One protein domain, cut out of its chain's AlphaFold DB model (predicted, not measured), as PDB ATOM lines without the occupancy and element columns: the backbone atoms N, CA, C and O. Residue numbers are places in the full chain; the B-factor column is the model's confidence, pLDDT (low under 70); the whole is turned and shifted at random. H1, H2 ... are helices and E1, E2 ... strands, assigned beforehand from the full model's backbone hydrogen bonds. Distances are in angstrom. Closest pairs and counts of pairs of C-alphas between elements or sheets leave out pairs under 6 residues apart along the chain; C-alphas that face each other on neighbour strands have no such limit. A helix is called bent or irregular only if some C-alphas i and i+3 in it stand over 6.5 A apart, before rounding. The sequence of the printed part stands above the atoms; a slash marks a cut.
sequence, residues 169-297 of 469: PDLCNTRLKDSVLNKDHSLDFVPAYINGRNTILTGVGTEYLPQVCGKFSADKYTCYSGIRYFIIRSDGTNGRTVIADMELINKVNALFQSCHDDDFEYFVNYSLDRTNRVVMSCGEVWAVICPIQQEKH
ATOM      1  N   PRO A 169     200.128 269.200 252.395       94.38
ATOM      2  CA  PRO A 169     201.428 269.445 253.027       94.38
ATOM      3  C   PRO A 169     201.334 269.679 254.544       94.38
ATOM      4  O   PRO A 169     202.255 269.359 255.299       94.38
ATOM      5  N   ASP A 170     200.215 270.238 255.009       94.00
ATOM      6  CA  ASP A 170     199.968 270.559 256.414       94.00
ATOM      7  C   ASP A 170     199.786 269.297 257.270       94.00
ATOM      8  O   ASP A 170     200.226 269.266 258.427       94.00
ATOM      9  N   LEU A 171     199.141 268.266 256.712       95.25
ATOM     10  CA  LEU A 171     199.027 266.943 257.330       95.25
ATOM     11  C   LEU A 171     200.309 266.129 257.125       95.25
ATOM     12  O   LEU A 171     200.767 265.458 258.048       95.25
ATOM     13  N   CYS A 172     200.931 266.263 255.955       95.19
ATOM     14  CA  CYS A 172     202.088 265.488 255.523       95.19
ATOM     15  C   CYS A 172     203.424 266.220 255.746       95.19
ATOM     16  O   CYS A 172     204.255 266.340 254.844       95.19
ATOM     17  N   ASN A 173     203.634 266.741 256.960       94.75
ATOM     18  CA  ASN A 173     204.752 267.642 257.238       94.75
ATOM     19  C   ASN A 173     206.098 266.922 257.430       94.75
ATOM     20  O   ASN A 173     207.083 267.265 256.781       94.75
ATOM     21  N   THR A 174     206.157 265.952 258.344       96.38
ATOM     22  CA  THR A 174     207.387 265.217 258.683       96.38
ATOM     23  C   THR A 174     207.149 263.728 258.461       96.38
ATOM     24  O   THR A 174     206.130 263.207 258.902       96.38
ATOM     25  N   ARG A 175     208.058 263.017 257.784       96.88
ATOM     26  CA  ARG A 175     207.928 261.557 257.615       96.88
ATOM     27  C   ARG A 175     208.036 260.863 258.973       96.88
ATOM     28  O   ARG A 175     208.856 261.253 259.800       96.88
ATOM     29  N   LEU A 176     207.244 259.816 259.200       95.62
ATOM     30  CA  LEU A 176     207.210 259.088 260.472       95.62
ATOM     31  C   LEU A 176     208.586 258.531 260.854       95.62
ATOM     32  O   LEU A 176     208.982 258.647 262.011       95.62
ATOM     33  N   LYS A 177     209.345 258.023 259.877       95.00
ATOM     34  CA  LYS A 177     210.718 257.544 260.092       95.00
ATOM     35  C   LYS A 177     211.652 258.606 260.694       95.00
ATOM     36  O   LYS A 177     212.535 258.280 261.474       95.00
ATOM     37  N   ASP A 178     211.410 259.877 260.368       94.25
ATOM     38  CA  ASP A 178     212.204 261.030 260.804       94.25
ATOM     39  C   ASP A 178     211.581 261.719 262.042       94.25
ATOM     40  O   ASP A 178     212.063 262.752 262.513       94.25
ATOM     41  N   SER A 179     210.482 261.171 262.574       92.19
ATOM     42  CA  SER A 179     209.712 261.752 263.672       92.19
ATOM     43  C   SER A 179     210.241 261.345 265.045       92.19
ATOM     44  O   SER A 179     210.682 260.222 265.284       92.19
ATOM     45  N   VAL A 180     210.048 262.234 266.020       86.81
ATOM     46  CA  VAL A 180     210.295 261.961 267.445       86.81
ATOM     47  C   VAL A 180     209.419 260.846 268.024       86.81
ATOM     48  O   VAL A 180     209.683 260.410 269.145       86.81
ATOM     49  N   LEU A 181     208.375 260.414 267.309       85.12
ATOM     50  CA  LEU A 181     207.550 259.268 267.696       85.12
ATOM     51  C   LEU A 181     208.201 257.916 267.359       85.12
ATOM     52  O   LEU A 181     207.796 256.916 267.937       85.12
ATOM     53  N   ASN A 182     209.224 257.885 266.498       91.38
ATOM     54  CA  ASN A 182     209.899 256.667 266.038       91.38
ATOM     55  C   ASN A 182     211.369 256.613 266.506       91.38
ATOM     56  O   ASN A 182     212.300 256.446 265.724       91.38
ATOM     57  N   LYS A 183     211.614 256.813 267.808       88.44
ATOM     58  CA  LYS A 183     212.988 256.891 268.354       88.44
ATOM     59  C   LYS A 183     213.766 255.578 268.289       88.44
ATOM     60  O   LYS A 183     214.990 255.604 268.368       88.44
ATOM     61  N   ASP A 184     213.068 254.451 268.243       91.06
ATOM     62  CA  ASP A 184     213.659 253.114 268.206       91.06
ATOM     63  C   ASP A 184     213.805 252.564 266.782       91.06
ATOM     64  O   ASP A 184     214.248 251.428 266.625       91.06
ATOM     65  N   HIS A 185     213.474 253.369 265.762       91.31
ATOM     66  CA  HIS A 185     213.506 252.994 264.346       91.31
ATOM     67  C   HIS A 185     212.612 251.793 263.990       91.31
ATOM     68  O   HIS A 185     212.761 251.188 262.927       91.31
ATOM     69  N   SER A 186     211.655 251.439 264.855       90.75
ATOM     70  CA  SER A 186     210.753 250.305 264.633       90.75
ATOM     71  C   SER A 186     209.719 250.553 263.531       90.75
ATOM     72  O   SER A 186     209.142 249.596 263.026       90.75
ATOM     73  N   LEU A 187     209.504 251.812 263.130       93.06
ATOM     74  CA  LEU A 187     208.509 252.231 262.136       93.06
ATOM     75  C   LEU A 187     209.142 252.836 260.869       93.06
ATOM     76  O   LEU A 187     208.452 253.503 260.102       93.06
ATOM     77  N   ASP A 188     210.438 252.610 260.617       93.12
ATOM     78  CA  ASP A 188     211.160 253.193 259.467       93.12
ATOM     79  C   ASP A 188     210.573 252.795 258.102       93.12
ATOM     80  O   ASP A 188     210.699 253.537 257.125       93.12
ATOM     81  N   PHE A 189     209.926 251.630 258.041       90.81
ATOM     82  CA  PHE A 189     209.293 251.084 256.842       90.81
ATOM     83  C   PHE A 189     207.836 251.527 256.660       90.81
ATOM     84  O   PHE A 189     207.267 251.272 255.604       90.81
ATOM     85  N   VAL A 190     207.223 252.173 257.660       95.38
ATOM     86  CA  VAL A 190     205.816 252.584 257.594       95.38
ATOM     87  C   VAL A 190     205.697 253.865 256.757       95.38
ATOM     88  O   VAL A 190     206.243 254.905 257.153       95.38
ATOM     89  N   PRO A 191     204.971 253.844 255.623       96.62
ATOM     90  CA  PRO A 191     204.799 255.007 254.758       96.62
ATOM     91  C   PRO A 191     203.756 255.961 255.358       96.62
ATOM     92  O   PRO A 191     202.588 255.996 254.972       96.62
ATOM     93  N   ALA A 192     204.193 256.747 256.342       97.88
ATOM     94  CA  ALA A 192     203.353 257.709 257.042       97.88
ATOM     95  C   ALA A 192     204.050 259.055 257.273       97.88
ATOM     96  O   ALA A 192     205.280 259.165 257.302       97.88
ATOM     97  N   TYR A 193     203.233 260.075 257.497       97.75
ATOM     98  CA  TYR A 193     203.611 261.416 257.902       97.75
ATOM     99  C   TYR A 193     202.952 261.794 259.225       97.75
ATOM    100  O   TYR A 193     201.855 261.347 259.547       97.75
ATOM    101  N   ILE A 194     203.611 262.678 259.965       96.31
ATOM    102  CA  ILE A 194     203.063 263.380 261.115       96.31
ATOM    103  C   ILE A 194     202.901 264.863 260.782       96.31
ATOM    104  O   ILE A 194     203.782 265.481 260.171       96.31
ATOM    105  N   ASN A 195     201.778 265.444 261.200       96.00
ATOM    106  CA  ASN A 195     201.539 266.869 261.018       96.00
ATOM    107  C   ASN A 195     202.439 267.710 261.944       96.00
ATOM    108  O   ASN A 195     202.909 267.247 262.983       96.00
ATOM    109  N   GLY A 196     202.622 268.996 261.630       92.31
ATOM    110  CA  GLY A 196     203.539 269.867 262.387       92.31
ATOM    111  C   GLY A 196     203.169 270.096 263.865       92.31
ATOM    112  O   GLY A 196     203.967 270.644 264.624       92.31
ATOM    113  N   ARG A 197     201.962 269.699 264.292       92.50
ATOM    114  CA  ARG A 197     201.498 269.787 265.689       92.50
ATOM    115  C   ARG A 197     201.553 268.452 266.436       92.50
ATOM    116  O   ARG A 197     201.214 268.430 267.616       92.50
ATOM    117  N   ASN A 198     201.961 267.364 265.783       93.00
ATOM    118  CA  ASN A 198     201.933 266.003 266.323       93.00
ATOM    119  C   ASN A 198     200.543 265.560 266.823       93.00
ATOM    120  O   ASN A 198     200.440 264.821 267.798       93.00
ATOM    121  N   THR A 199     199.472 266.040 266.183       94.56
ATOM    122  CA  THR A 199     198.078 265.706 266.524       94.56
ATOM    123  C   THR A 199     197.430 264.742 265.538       94.56
ATOM    124  O   THR A 199     196.389 264.171 265.855       94.56
ATOM    125  N   ILE A 200     198.003 264.605 264.340       96.88
ATOM    126  CA  ILE A 200     197.524 263.709 263.288       96.88
ATOM    127  C   ILE A 200     198.732 262.966 262.722       96.88
ATOM    128  O   ILE A 200     199.736 263.586 262.366       96.88
ATOM    129  N   LEU A 201     198.606 261.647 262.646       97.00
ATOM    130  CA  LEU A 201     199.450 260.775 261.843       97.00
ATOM    131  C   LEU A 201     198.626 260.322 260.637       97.00
ATOM    132  O   LEU A 201     197.476 259.936 260.814       97.00
ATOM    133  N   THR A 202     199.184 260.352 259.436       97.44
ATOM    134  CA  THR A 202     198.484 259.965 258.205       97.44
ATOM    135  C   THR A 202     199.400 259.086 257.370       97.44
ATOM    136  O   THR A 202     200.581 259.396 257.254       97.44
ATOM    137  N   GLY A 203     198.896 258.007 256.786       97.31
ATOM    138  CA  GLY A 203     199.709 257.107 255.976       97.31
ATOM    139  C   GLY A 203     198.922 256.383 254.898       97.31
ATOM    140  O   GLY A 203     197.715 256.577 254.756       97.31
ATOM    141  N   VAL A 204     199.654 255.571 254.140       96.75
ATOM    142  CA  VAL A 204     199.122 254.661 253.119       96.75
ATOM    143  C   VAL A 204     199.373 253.211 253.519       96.75
ATOM    144  O   VAL A 204     200.251 252.945 254.342       96.75
ATOM    145  N   GLY A 205     198.622 252.277 252.948       94.88
ATOM    146  CA  GLY A 205     198.731 250.854 253.251       94.88
ATOM    147  C   GLY A 205     198.126 250.541 254.617       94.88
ATOM    148  O   GLY A 205     198.755 250.718 255.667       94.88
ATOM    149  N   THR A 206     196.878 250.083 254.634       92.75
ATOM    150  CA  THR A 206     196.170 249.732 255.875       92.75
ATOM    151  C   THR A 206     196.805 248.541 256.598       92.75
ATOM    152  O   THR A 206     196.622 248.387 257.806       92.75
ATOM    153  N   GLU A 207     197.629 247.744 255.916       91.25
ATOM    154  CA  GLU A 207     198.419 246.665 256.508       91.25
ATOM    155  C   GLU A 207     199.479 247.154 257.505       91.25
ATOM    156  O   GLU A 207     199.932 246.358 258.325       91.25
ATOM    157  N   TYR A 208     199.854 248.441 257.458       92.69
ATOM    158  CA  TYR A 208     200.810 249.046 258.391       92.69
ATOM    159  C   TYR A 208     200.146 249.615 259.659       92.69
ATOM    160  O   TYR A 208     200.826 250.004 260.616       92.69
ATOM    161  N   LEU A 209     198.809 249.694 259.693       91.38
ATOM    162  CA  LEU A 209     198.075 250.203 260.853       91.38
ATOM    163  C   LEU A 209     198.316 249.379 262.130       91.38
ATOM    164  O   LEU A 209     198.498 249.993 263.185       91.38
ATOM    165  N   PRO A 210     198.350 248.029 262.110       90.12
ATOM    166  CA  PRO A 210     198.606 247.237 263.313       90.12
ATOM    167  C   PRO A 210     199.956 247.525 263.981       90.12
ATOM    168  O   PRO A 210     200.055 247.432 265.205       90.12
ATOM    169  N   GLN A 211     200.980 247.911 263.221       89.44
ATOM    170  CA  GLN A 211     202.308 248.268 263.723       89.44
ATOM    171  C   GLN A 211     202.271 249.631 264.437       89.44
ATOM    172  O   GLN A 211     202.981 249.845 265.416       89.44
ATOM    173  N   VAL A 212     201.383 250.531 264.004       90.44
ATOM    174  CA  VAL A 212     201.203 251.883 264.563       90.44
ATOM    175  C   VAL A 212     200.217 251.920 265.745       90.44
ATOM    176  O   VAL A 212     200.395 252.679 266.706       90.44
ATOM    177  N   CYS A 213     199.150 251.128 265.671       90.06
ATOM    178  CA  CYS A 213     197.983 251.194 266.560       90.06
ATOM    179  C   CYS A 213     197.824 249.954 267.457       90.06
ATOM    180  O   CYS A 213     197.053 249.970 268.426       90.06
ATOM    181  N   GLY A 214     198.553 248.875 267.164       86.25
ATOM    182  CA  GLY A 214     198.272 247.543 267.690       86.25
ATOM    183  C   GLY A 214     197.038 246.916 267.034       86.25
ATOM    184  O   GLY A 214     196.348 247.532 266.226       86.25
ATOM    185  N   LYS A 215     196.721 245.668 267.407       81.75
ATOM    186  CA  LYS A 215     195.509 244.997 266.902       81.75
ATOM    187  C   LYS A 215     194.243 245.709 267.386       81.75
ATOM    188  O   LYS A 215     194.102 245.926 268.599       81.75
ATOM    189  N   PHE A 216     193.347 245.985 266.443       80.19
ATOM    190  CA  PHE A 216     192.019 246.561 266.655       80.19
ATOM    191  C   PHE A 216     191.049 245.550 267.277       80.19
ATOM    192  O   PHE A 216     191.227 244.337 267.144       80.19
ATOM    193  N   SER A 217     190.031 246.050 267.980       73.00
ATOM    194  CA  SER A 217     188.889 245.234 268.401       73.00
ATOM    195  C   SER A 217     187.844 245.180 267.288       73.00
ATOM    196  O   SER A 217     187.650 246.153 266.569       73.00
ATOM    197  N   ALA A 218     187.129 244.058 267.178       74.44
ATOM    198  CA  ALA A 218     185.979 243.909 266.279       74.44
ATOM    199  C   ALA A 218     184.708 244.589 266.841       74.44
ATOM    200  O   ALA A 218     183.594 244.096 266.665       74.44
ATOM    201  N   ASP A 219     184.879 245.679 267.596       82.81
ATOM    202  CA  ASP A 219     183.765 246.397 268.206       82.81
ATOM    203  C   ASP A 219     182.989 247.149 267.116       82.81
ATOM    204  O   ASP A 219     183.579 247.696 266.186       82.81
ATOM    205  N   LYS A 220     181.662 247.231 267.253       87.12
ATOM    206  CA  LYS A 220     180.876 248.213 266.495       87.12
ATOM    207  C   LYS A 220     181.059 249.592 267.115       87.12
ATOM    208  O   LYS A 220     181.208 249.705 268.337       87.12
ATOM    209  N   TYR A 221     181.053 250.622 266.277       89.56
ATOM    210  CA  TYR A 221     181.243 251.999 266.707       89.56
ATOM    211  C   TYR A 221     180.062 252.868 266.292       89.56
ATOM    212  O   TYR A 221     179.651 252.871 265.134       89.56
ATOM    213  N   THR A 222     179.573 253.664 267.237       91.50
ATOM    214  CA  THR A 222     178.623 254.742 266.986       91.50
ATOM    215  C   THR A 222     179.381 256.066 266.947       91.50
ATOM    216  O   THR A 222     180.107 256.393 267.891       91.50
ATOM    217  N   CYS A 223     179.200 256.836 265.875       93.25
ATOM    218  CA  CYS A 223     179.859 258.126 265.679       93.25
ATOM    219  C   CYS A 223     178.849 259.281 265.712       93.25
ATOM    220  O   CYS A 223     177.728 259.162 265.224       93.25
ATOM    221  N   TYR A 224     179.271 260.411 266.271       93.94
ATOM    222  CA  TYR A 224     178.566 261.685 266.259       93.94
ATOM    223  C   TYR A 224     179.508 262.768 265.729       93.94
ATOM    224  O   TYR A 224     180.503 263.113 266.370       93.94
ATOM    225  N   SER A 225     179.171 263.304 264.559       94.38
ATOM    226  CA  SER A 225     179.846 264.444 263.937       94.38
ATOM    227  C   SER A 225     179.167 265.733 264.388       94.38
ATOM    228  O   SER A 225     178.146 266.137 263.830       94.38
ATOM    229  N   GLY A 226     179.694 266.328 265.457       93.44
ATOM    230  CA  GLY A 226     179.158 267.543 266.060       93.44
ATOM    231  C   GLY A 226     179.627 268.829 265.392       93.44
ATOM    232  O   GLY A 226     180.223 268.837 264.317       93.44
ATOM    233  N   ILE A 227     179.359 269.947 266.065       94.00
ATOM    234  CA  ILE A 227     179.692 271.286 265.569       94.00
ATOM    235  C   ILE A 227     181.188 271.563 265.738       94.00
ATOM    236  O   ILE A 227     181.831 272.113 264.846       94.00
ATOM    237  N   ARG A 228     181.740 271.216 266.901       96.75
ATOM    238  CA  ARG A 228     183.153 271.417 267.248       96.75
ATOM    239  C   ARG A 228     183.859 270.116 267.589       96.75
ATOM    240  O   ARG A 228     185.079 270.044 267.467       96.75
ATOM    241  N   TYR A 229     183.122 269.106 268.020       98.00
ATOM    242  CA  TYR A 229     183.687 267.854 268.479       98.00
ATOM    243  C   TYR A 229     183.095 266.668 267.732       98.00
ATOM    244  O   TYR A 229     181.888 266.570 267.525       98.00
ATOM    245  N   PHE A 230     183.973 265.737 267.387       97.94
ATOM    246  CA  PHE A 230     183.612 264.409 266.930       97.94
ATOM    247  C   PHE A 230     183.649 263.451 268.113       97.94
ATOM    248  O   PHE A 230     184.603 263.466 268.894       97.94
ATOM    249  N   ILE A 231     182.620 262.626 268.258       96.69
ATOM    250  CA  ILE A 231     182.482 261.699 269.378       96.69
ATOM    251  C   ILE A 231     182.279 260.304 268.813       96.69
ATOM    252  O   ILE A 231     181.339 260.068 268.064       96.69
ATOM    253  N   ILE A 232     183.139 259.374 269.204       95.06
ATOM    254  CA  ILE A 232     183.040 257.968 268.826       95.06
ATOM    255  C   ILE A 232     182.919 257.116 270.079       95.06
ATOM    256  O   ILE A 232     183.644 257.304 271.061       95.06
ATOM    257  N   ARG A 233     181.984 256.170 270.047       92.69
ATOM    258  CA  ARG A 233     181.720 255.238 271.136       92.69
ATOM    259  C   ARG A 233     181.741 253.807 270.624       92.69
ATOM    260  O   ARG A 233     181.085 253.511 269.639       92.69
ATOM    261  N   SER A 234     182.454 252.916 271.311       90.88
ATOM    262  CA  SER A 234     182.373 251.473 271.048       90.88
ATOM    263  C   SER A 234     181.119 250.876 271.704       90.88
ATOM    264  O   SER A 234     180.891 251.123 272.891       90.88
ATOM    265  N   ASP A 235     180.380 250.024 271.000       81.19
ATOM    266  CA  ASP A 235     179.105 249.441 271.454       81.19
ATOM    267  C   ASP A 235     179.270 248.226 272.404       81.19
ATOM    268  O   ASP A 235     178.289 247.619 272.834       81.19
ATOM    269  N   GLY A 236     180.508 247.863 272.763       67.81
ATOM    270  CA  GLY A 236     180.823 246.740 273.656       67.81
ATOM    271  C   GLY A 236     180.508 246.973 275.146       67.81
ATOM    272  O   GLY A 236     180.219 248.083 275.595       67.81
ATOM    273  N   THR A 237     180.635 245.911 275.954       51.81
ATOM    274  CA  THR A 237     180.290 245.863 277.397       51.81
ATOM    275  C   THR A 237     181.015 246.885 278.283       51.81
ATOM    276  O   THR A 237     180.523 247.197 279.364       51.81
ATOM    277  N   ASN A 238     182.128 247.455 277.815       62.09
ATOM    278  CA  ASN A 238     182.893 248.512 278.490       62.09
ATOM    279  C   ASN A 238     182.914 249.826 277.689       62.09
ATOM    280  O   ASN A 238     183.929 250.519 277.699       62.09
ATOM    281  N   GLY A 239     181.831 250.125 276.958       74.75
ATOM    282  CA  GLY A 239     181.726 251.181 275.947       74.75
ATOM    283  C   GLY A 239     182.666 252.373 276.138       74.75
ATOM    284  O   GLY A 239     182.401 253.278 276.931       74.75
ATOM    285  N   ARG A 240     183.778 252.360 275.398       86.94
ATOM    286  CA  ARG A 240     184.800 253.405 275.410       86.94
ATOM    287  C   ARG A 240     184.293 254.571 274.587       86.94
ATOM    288  O   ARG A 240     183.832 254.360 273.470       86.94
ATOM    289  N   THR A 241     184.379 255.776 275.140       92.62
ATOM    290  CA  THR A 241     184.030 257.001 274.417       92.62
ATOM    291  C   THR A 241     185.263 257.867 274.257       92.62
ATOM    292  O   THR A 241     185.986 258.115 275.223       92.62
ATOM    293  N   VAL A 242     185.498 258.314 273.031       95.00
ATOM    294  CA  VAL A 242     186.622 259.164 272.659       95.00
ATOM    295  C   VAL A 242     186.074 260.386 271.949       95.00
ATOM    296  O   VAL A 242     185.159 260.286 271.134       95.00
ATOM    297  N   ILE A 243     186.636 261.543 272.282       97.44
ATOM    298  CA  ILE A 243     186.273 262.820 271.679       97.44
ATOM    299  C   ILE A 243     187.496 263.351 270.941       97.44
ATOM    300  O   ILE A 243     188.589 263.353 271.503       97.44
ATOM    301  N   ALA A 244     187.315 263.812 269.710       97.56
ATOM    302  CA  ALA A 244     188.330 264.490 268.912       97.56
ATOM    303  C   ALA A 244     187.828 265.872 268.470       97.56
ATOM    304  O   ALA A 244     186.628 266.149 268.469       97.56
ATOM    305  N   ASP A 245     188.758 266.756 268.116       97.31
ATOM    306  CA  ASP A 245     188.417 268.058 267.541       97.31
ATOM    307  C   ASP A 245     187.912 267.872 266.100       97.31
ATOM    308  O   ASP A 245     188.587 267.248 265.276       97.31
ATOM    309  N   MET A 246     186.729 268.409 265.798       97.06
ATOM    310  CA  MET A 246     186.093 268.279 264.487       97.06
ATOM    311  C   MET A 246     186.906 268.969 263.381       97.06
ATOM    312  O   MET A 246     186.869 268.534 262.234       97.06
ATOM    313  N   GLU A 247     187.712 269.990 263.698       96.44
ATOM    314  CA  GLU A 247     188.616 270.612 262.724       96.44
ATOM    315  C   GLU A 247     189.676 269.615 262.227       96.44
ATOM    316  O   GLU A 247     190.037 269.624 261.050       96.44
ATOM    317  N   LEU A 248     190.168 268.734 263.106       97.06
ATOM    318  CA  LEU A 248     191.140 267.703 262.732       97.06
ATOM    319  C   LEU A 248     190.490 266.622 261.862       97.06
ATOM    320  O   LEU A 248     191.081 266.219 260.863       97.06
ATOM    321  N   ILE A 249     189.267 266.212 262.208       97.25
ATOM    322  CA  ILE A 249     188.471 265.243 261.439       97.25
ATOM    323  C   ILE A 249     188.205 265.776 260.029       97.25
ATOM    324  O   ILE A 249     188.471 265.088 259.048       97.25
ATOM    325  N   ASN A 250     187.778 267.035 259.913       95.94
ATOM    326  CA  ASN A 250     187.499 267.666 258.624       95.94
ATOM    327  C   ASN A 250     188.742 267.781 257.735       95.94
ATOM    328  O   ASN A 250     188.637 267.609 256.525       95.94
ATOM    329  N   LYS A 251     189.926 268.031 258.312       96.19
ATOM    330  CA  LYS A 251     191.183 268.030 257.542       96.19
ATOM    331  C   LYS A 251     191.492 266.655 256.959       96.19
ATOM    332  O   LYS A 251     191.904 266.572 255.809       96.19
ATOM    333  N   VAL A 252     191.281 265.594 257.736       96.75
ATOM    334  CA  VAL A 252     191.471 264.218 257.256       96.75
ATOM    335  C   VAL A 252     190.439 263.866 256.184       96.75
ATOM    336  O   VAL A 252     190.824 263.353 255.140       96.75
ATOM    337  N   ASN A 253     189.165 264.214 256.382       95.31
ATOM    338  CA  ASN A 253     188.125 263.995 255.371       95.31
ATOM    339  C   ASN A 253     188.433 264.726 254.058       95.31
ATOM    340  O   ASN A 253     188.278 264.139 252.996       95.31
ATOM    341  N   ALA A 254     188.935 265.964 254.112       94.31
ATOM    342  CA  ALA A 254     189.334 266.703 252.913       94.31
ATOM    343  C   ALA A 254     190.484 266.017 252.152       94.31
ATOM    344  O   ALA A 254     190.500 266.011 250.920       94.31
ATOM    345  N   LEU A 255     191.433 265.406 252.871       94.56
ATOM    346  CA  LEU A 255     192.474 264.588 252.250       94.56
ATOM    347  C   LEU A 255     191.886 263.321 251.621       94.56
ATOM    348  O   LEU A 255     192.207 263.026 250.476       94.56
ATOM    349  N   PHE A 256     191.016 262.597 252.329       94.19
ATOM    350  CA  PHE A 256     190.374 261.389 251.795       94.19
ATOM    351  C   PHE A 256     189.567 261.698 250.535       94.19
ATOM    352  O   PHE A 256     189.742 261.025 249.526       94.19
ATOM    353  N   GLN A 257     188.791 262.783 250.553       91.19
ATOM    354  CA  GLN A 257     188.062 263.284 249.391       91.19
ATOM    355  C   GLN A 257     188.981 263.603 248.205       91.19
ATOM    356  O   GLN A 257     188.585 263.444 247.060       91.19
ATOM    357  N   SER A 258     190.207 264.064 248.462       90.94
ATOM    358  CA  SER A 258     191.176 264.381 247.405       90.94
ATOM    359  C   SER A 258     191.906 263.143 246.862       90.94
ATOM    360  O   SER A 258     192.534 263.216 245.805       90.94
ATOM    361  N   CYS A 259     191.872 262.029 247.598       87.81
ATOM    362  CA  CYS A 259     192.532 260.771 247.245       87.81
ATOM    363  C   CYS A 259     191.580 259.716 246.665       87.81
ATOM    364  O   CYS A 259     192.072 258.729 246.123       87.81
ATOM    365  N   HIS A 260     190.265 259.880 246.817       81.50
ATOM    366  CA  HIS A 260     189.249 258.913 246.400       81.50
ATOM    367  C   HIS A 260     188.407 259.468 245.249       81.50
ATOM    368  O   HIS A 260     188.068 260.651 245.251       81.50
ATOM    369  N   ASP A 261     188.035 258.606 244.307       69.25
ATOM    370  CA  ASP A 261     187.131 258.952 243.209       69.25
ATOM    371  C   ASP A 261     185.690 258.786 243.696       69.25
ATOM    372  O   ASP A 261     185.339 257.680 244.087       69.25
ATOM    373  N   ASP A 262     184.922 259.884 243.732       65.44
ATOM    374  CA  ASP A 262     183.503 260.027 244.121       65.44
ATOM    375  C   ASP A 262     183.010 259.276 245.398       65.44
ATOM    376  O   ASP A 262     183.597 258.329 245.904       65.44
ATOM    377  N   ASP A 263     181.939 259.768 246.031       67.94
ATOM    378  CA  ASP A 263     181.230 259.099 247.149       67.94
ATOM    379  C   ASP A 263     182.071 258.598 248.360       67.94
ATOM    380  O   ASP A 263     181.632 257.727 249.117       67.94
ATOM    381  N   PHE A 264     183.244 259.198 248.624       77.88
ATOM    382  CA  PHE A 264     184.194 258.755 249.666       77.88
ATOM    383  C   PHE A 264     183.583 258.604 251.073       77.88
ATOM    384  O   PHE A 264     184.048 257.784 251.865       77.88
ATOM    385  N   GLU A 265     182.552 259.394 251.406       71.00
ATOM    386  CA  GLU A 265     181.922 259.408 252.733       71.00
ATOM    387  C   GLU A 265     181.340 258.042 253.119       71.00
ATOM    388  O   GLU A 265     181.361 257.682 254.298       71.00
ATOM    389  N   TYR A 266     180.885 257.255 252.139       70.25
ATOM    390  CA  TYR A 266     180.370 255.903 252.364       70.25
ATOM    391  C   TYR A 266     181.473 254.873 252.643       70.25
ATOM    392  O   TYR A 266     181.192 253.806 253.187       70.25
ATOM    393  N   PHE A 267     182.725 255.205 252.326       82.00
ATOM    394  CA  PHE A 267     183.880 254.315 252.444       82.00
ATOM    395  C   PHE A 267     184.774 254.632 253.650       82.00
ATOM    396  O   PHE A 267     185.773 253.942 253.878       82.00
ATOM    397  N   VAL A 268     184.448 255.664 254.440       91.00
ATOM    398  CA  VAL A 268     185.230 256.005 255.634       91.00
ATOM    399  C   VAL A 268     184.890 255.058 256.781       91.00
ATOM    400  O   VAL A 268     183.811 255.101 257.370       91.00
ATOM    401  N   ASN A 269     185.873 254.251 257.162       91.88
ATOM    402  CA  ASN A 269     185.813 253.397 258.335       91.88
ATOM    403  C   ASN A 269     186.389 254.117 259.556       91.88
ATOM    404  O   ASN A 269     187.463 254.721 259.492       91.88
ATOM    405  N   TYR A 270     185.692 254.005 260.686       92.81
ATOM    406  CA  TYR A 270     186.107 254.570 261.968       92.81
ATOM    407  C   TYR A 270     186.369 253.460 262.981       92.81
ATOM    408  O   TYR A 270     185.566 252.542 263.139       92.81
ATOM    409  N   SER A 271     187.471 253.569 263.717       92.75
ATOM    410  CA  SER A 271     187.793 252.664 264.819       92.75
ATOM    411  C   SER A 271     188.574 253.369 265.929       92.75
ATOM    412  O   SER A 271     188.905 254.556 265.845       92.75
ATOM    413  N   LEU A 272     188.837 252.633 267.009       92.31
ATOM    414  CA  LEU A 272     189.643 253.094 268.134       92.31
ATOM    415  C   LEU A 272     190.842 252.182 268.340       92.31
ATOM    416  O   LEU A 272     190.701 250.959 268.417       92.31
ATOM    417  N   ASP A 273     192.012 252.786 268.514       90.00
ATOM    418  CA  ASP A 273     193.202 252.035 268.890       90.00
ATOM    419  C   ASP A 273     193.235 251.713 270.401       90.00
ATOM    420  O   ASP A 273     192.362 252.090 271.191       90.00
ATOM    421  N   ARG A 274     194.286 251.010 270.838       84.19
ATOM    422  CA  ARG A 274     194.467 250.633 272.253       84.19
ATOM    423  C   ARG A 274     194.750 251.812 273.185       84.19
ATOM    424  O   ARG A 274     194.617 251.664 274.397       84.19
ATOM    425  N   THR A 275     195.149 252.956 272.637       86.62
ATOM    426  CA  THR A 275     195.470 254.184 273.378       86.62
ATOM    427  C   THR A 275     194.344 255.219 273.327       86.62
ATOM    428  O   THR A 275     194.525 256.341 273.795       86.62
ATOM    429  N   ASN A 276     193.163 254.825 272.834       88.56
ATOM    430  CA  ASN A 276     191.984 255.674 272.669       88.56
ATOM    431  C   ASN A 276     192.198 256.839 271.684       88.56
ATOM    432  O   ASN A 276     191.639 257.919 271.873       88.56
ATOM    433  N   ARG A 277     192.996 256.633 270.633       93.31
ATOM    434  CA  ARG A 277     193.074 257.520 269.462       93.31
ATOM    435  C   ARG A 277     191.997 257.139 268.452       93.31
ATOM    436  O   ARG A 277     191.656 255.963 268.321       93.31
ATOM    437  N   VAL A 278     191.485 258.138 267.737       95.94
ATOM    438  CA  VAL A 278     190.534 257.919 266.639       95.94
ATOM    439  C   VAL A 278     191.321 257.476 265.417       95.94
ATOM    440  O   VAL A 278     192.270 258.157 265.030       95.94
ATOM    441  N   VAL A 279     190.943 256.348 264.826       96.38
ATOM    442  CA  VAL A 279     191.538 255.838 263.590       96.38
ATOM    443  C   VAL A 279     190.494 255.916 262.487       96.38
ATOM    444  O   VAL A 279     189.365 255.464 262.667       96.38
ATOM    445  N   MET A 280     190.878 256.520 261.371       96.19
ATOM    446  CA  MET A 280     190.058 256.700 260.179       96.19
ATOM    447  C   MET A 280     190.765 256.045 258.996       96.19
ATOM    448  O   MET A 280     191.978 256.204 258.862       96.19
ATOM    449  N   SER A 281     190.039 255.355 258.124       94.44
ATOM    450  CA  SER A 281     190.594 254.817 256.875       94.44
ATOM    451  C   SER A 281     189.581 254.881 255.739       94.44
ATOM    452  O   SER A 281     188.398 254.647 255.965       94.44
ATOM    453  N   CYS A 282     190.048 255.168 254.529       93.00
ATOM    454  CA  CYS A 282     189.256 255.213 253.303       93.00
ATOM    455  C   CYS A 282     190.088 254.599 252.167       93.00
ATOM    456  O   CYS A 282     191.092 255.178 251.739       93.00
ATOM    457  N   GLY A 283     189.715 253.394 251.730       90.31
ATOM    458  CA  GLY A 283     190.590 252.555 250.907       90.31
ATOM    459  C   GLY A 283     191.909 252.268 251.632       90.31
ATOM    460  O   GLY A 283     191.911 251.839 252.787       90.31
ATOM    461  N   GLU A 284     193.029 252.570 250.979       93.50
ATOM    462  CA  GLU A 284     194.377 252.353 251.510       93.50
ATOM    463  C   GLU A 284     194.979 253.584 252.201       93.50
ATOM    464  O   GLU A 284     196.075 253.505 252.759       93.50
ATOM    465  N   VAL A 285     194.266 254.714 252.234       95.62
ATOM    466  CA  VAL A 285     194.672 255.903 252.994       95.62
ATOM    467  C   VAL A 285     194.081 255.853 254.400       95.62
ATOM    468  O   VAL A 285     192.893 255.588 254.592       95.62
ATOM    469  N   TRP A 286     194.894 256.157 255.408       97.00
ATOM    470  CA  TRP A 286     194.473 256.136 256.806       97.00
ATOM    471  C   TRP A 286     195.028 257.307 257.616       97.00
ATOM    472  O   TRP A 286     196.033 257.927 257.270       97.00
ATOM    473  N   ALA A 287     194.374 257.607 258.738       97.88
ATOM    474  CA  ALA A 287     194.810 258.605 259.702       97.88
ATOM    475  C   ALA A 287     194.540 258.175 261.151       97.88
ATOM    476  O   ALA A 287     193.560 257.501 261.454       97.88
ATOM    477  N   VAL A 288     195.403 258.622 262.061       97.50
ATOM    478  CA  VAL A 288     195.288 258.454 263.511       97.50
ATOM    479  C   VAL A 288     195.300 259.834 264.158       97.50
ATOM    480  O   VAL A 288     196.263 260.590 264.020       97.50
ATOM    481  N   ILE A 289     194.234 260.161 264.881       97.75
ATOM    482  CA  ILE A 289     193.986 261.493 265.434       97.75
ATOM    483  C   ILE A 289     194.055 261.440 266.959       97.75
ATOM    484  O   ILE A 289     193.429 260.597 267.613       97.75
ATOM    485  N   CYS A 290     194.824 262.364 267.536       95.12
ATOM    486  CA  CYS A 290     194.944 262.500 268.981       95.12
ATOM    487  C   CYS A 290     193.605 262.908 269.616       95.12
ATOM    488  O   CYS A 290     192.970 263.861 269.156       95.12
ATOM    489  N   PRO A 291     193.196 262.243 270.706       96.00
ATOM    490  CA  PRO A 291     191.946 262.557 271.371       96.00
ATOM    491  C   PRO A 291     192.069 263.813 272.235       96.00
ATOM    492  O   PRO A 291     193.143 264.187 272.720       96.00
ATOM    493  N   ILE A 292     190.923 264.422 272.514       96.00
ATOM    494  CA  ILE A 292     190.768 265.365 273.610       96.00
ATOM    495  C   ILE A 292     190.869 264.587 274.923       96.00
ATOM    496  O   ILE A 292     190.250 263.534 275.104       96.00
ATOM    497  N   GLN A 293     191.651 265.140 275.850       93.75
ATOM    498  CA  GLN A 293     191.874 264.573 277.177       93.75
ATOM    499  C   GLN A 293     190.556 264.305 277.916       93.75
ATOM    500  O   GLN A 293     189.628 265.119 277.869       93.75
ATOM    501  N   GLN A 294     190.492 263.177 278.624       91.12
ATOM    502  CA  GLN A 294     189.266 262.671 279.242       91.12
ATOM    503  C   GLN A 294     188.657 263.648 280.256       91.12
ATOM    504  O   GLN A 294     187.441 263.822 280.294       91.12
ATOM    505  N   GLU A 295     189.487 264.363 281.015       94.12
ATOM    506  CA  GLU A 295     189.055 265.383 281.976       94.12
ATOM    507  C   GLU A 295     188.292 266.561 281.338       94.12
ATOM    508  O   GLU A 295     187.624 267.315 282.042       94.12
ATOM    509  N   LYS A 296     188.351 266.722 280.009       94.94
ATOM    510  CA  LYS A 296     187.628 267.766 279.267       94.94
ATOM    511  C   LYS A 296     186.339 267.268 278.618       94.94
ATOM    512  O   LYS A 296     185.626 268.074 278.020       94.94
ATOM    513  N   HIS A 297     186.014 265.976 278.710       94.88
ATOM    514  CA  HIS A 297     184.872 265.399 277.990       94.88
ATOM    515  C   HIS A 297     183.537 266.025 278.400       94.88
ATOM    516  O   HIS A 297     182.751 266.395 277.534       94.88
TER     517      HIS A 297
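Overview. This is residues 169 to 297 of the 469 residues of a protein of Lachnoclostridium sp. An169 (UniProt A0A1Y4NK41). A five-stranded antiparallel sheet has H2 along one face and the shorter H1 on the opposite face, while a small three-stranded sheet is partly face to face with it, the strands of the two crossed. Residues 174 to 175 of a long unnamed opening stretch pair beside E1 at one edge. The printed part has 129 residues, in the order E1 E2 H1 E3 E4 E5 H2 H3 E6 E7 E8 H4. The sheets run E1 E2 E8 E7 E6 and E3 E4 E5, both antiparallel, and the class is mixed, helices and strands. It is compact, with a radius of gyration of the C-alphas of 14.2 A, and spans 36 by 35 by 27 A.

Along the chain. Find C-alpha 192 at (203.353, 257.709, 257.042), where E1, residues 192 to 194, begins. In the same sheet are E2, residues 200 to 204, E8, 285 to 289, E7, 278 to 282, each 13.7 A, and E6, 268 to 272, 13.6 A. The small sheet has E3, 221 to 225, 12.8 A, E4, 229 to 234, 16.6 A, and E5, 241 to 245, 13.7 A. Find C-alpha 246 at (186.093, 268.279, 264.487); from there H2 runs 19.9 A to residue 259. H1 is residues 206 to 213, 10.9 A, and only just irregular: C-alphas 207 and 210 are 6.8 A apart. H3 is 264 to 267, and H4, 294 to 297, ends at C-alpha 297, (184.872, 265.399, 277.990).

Arrangement. Look first at E8 beside E2, with N 201 and O 288 2.9 A apart, and beside E7, with N 287 and O 280 at 2.8 A. The hairpin E1 and E2 has N 193 and O 202 at 2.7 A, and E6, E7 and E8 form a meander, each strand the antiparallel neighbour of the one before, with N 269 and O 281 at 2.8 A. H2 lies over E8 and E7 at a height over the sheet of 8.9 A; its closest C-alphas to E8 are Val 252 and Ala 287, 7.0 A. H1 is on the opposite face at 8.6 A, and its Thr 206 and Trp 286 of E8 have C-alphas 6.7 A apart. The two sheets form a sandwich, two sheets face to face, their strands at 86 degrees; the closest C-alphas of E3 and E6 are Tyr 221 and Ser 271, 6.8 A. E3, E4 and E5 are a second meander, with N 222 and O 233 at 2.8 A and N 230 and O 244 at 2.9 A. H2 and H3 only just touch, with 3 pairs of C-alphas within 8 A, only at the corner; the closest are Gln 257 and Phe 264, 6.0 A. H3 only grazes the large sheet, and H4 only grazes the small one. In H2 every O i to N i+4 pair is within hydrogen-bond range, in H1 2 of 4 are, and H3 and H4 are too short for such a pair.

Size, cuts and confidence. The C-alphas farthest apart, of Pro 169 and Thr 237, are 40.0 A apart. The printed part has no cut, and no link is long. Residues 169 to 191 hold no named element. The mean pLDDT of the printed part is 90.8, and residues 236 to 238 and 261 to 263 are under 70.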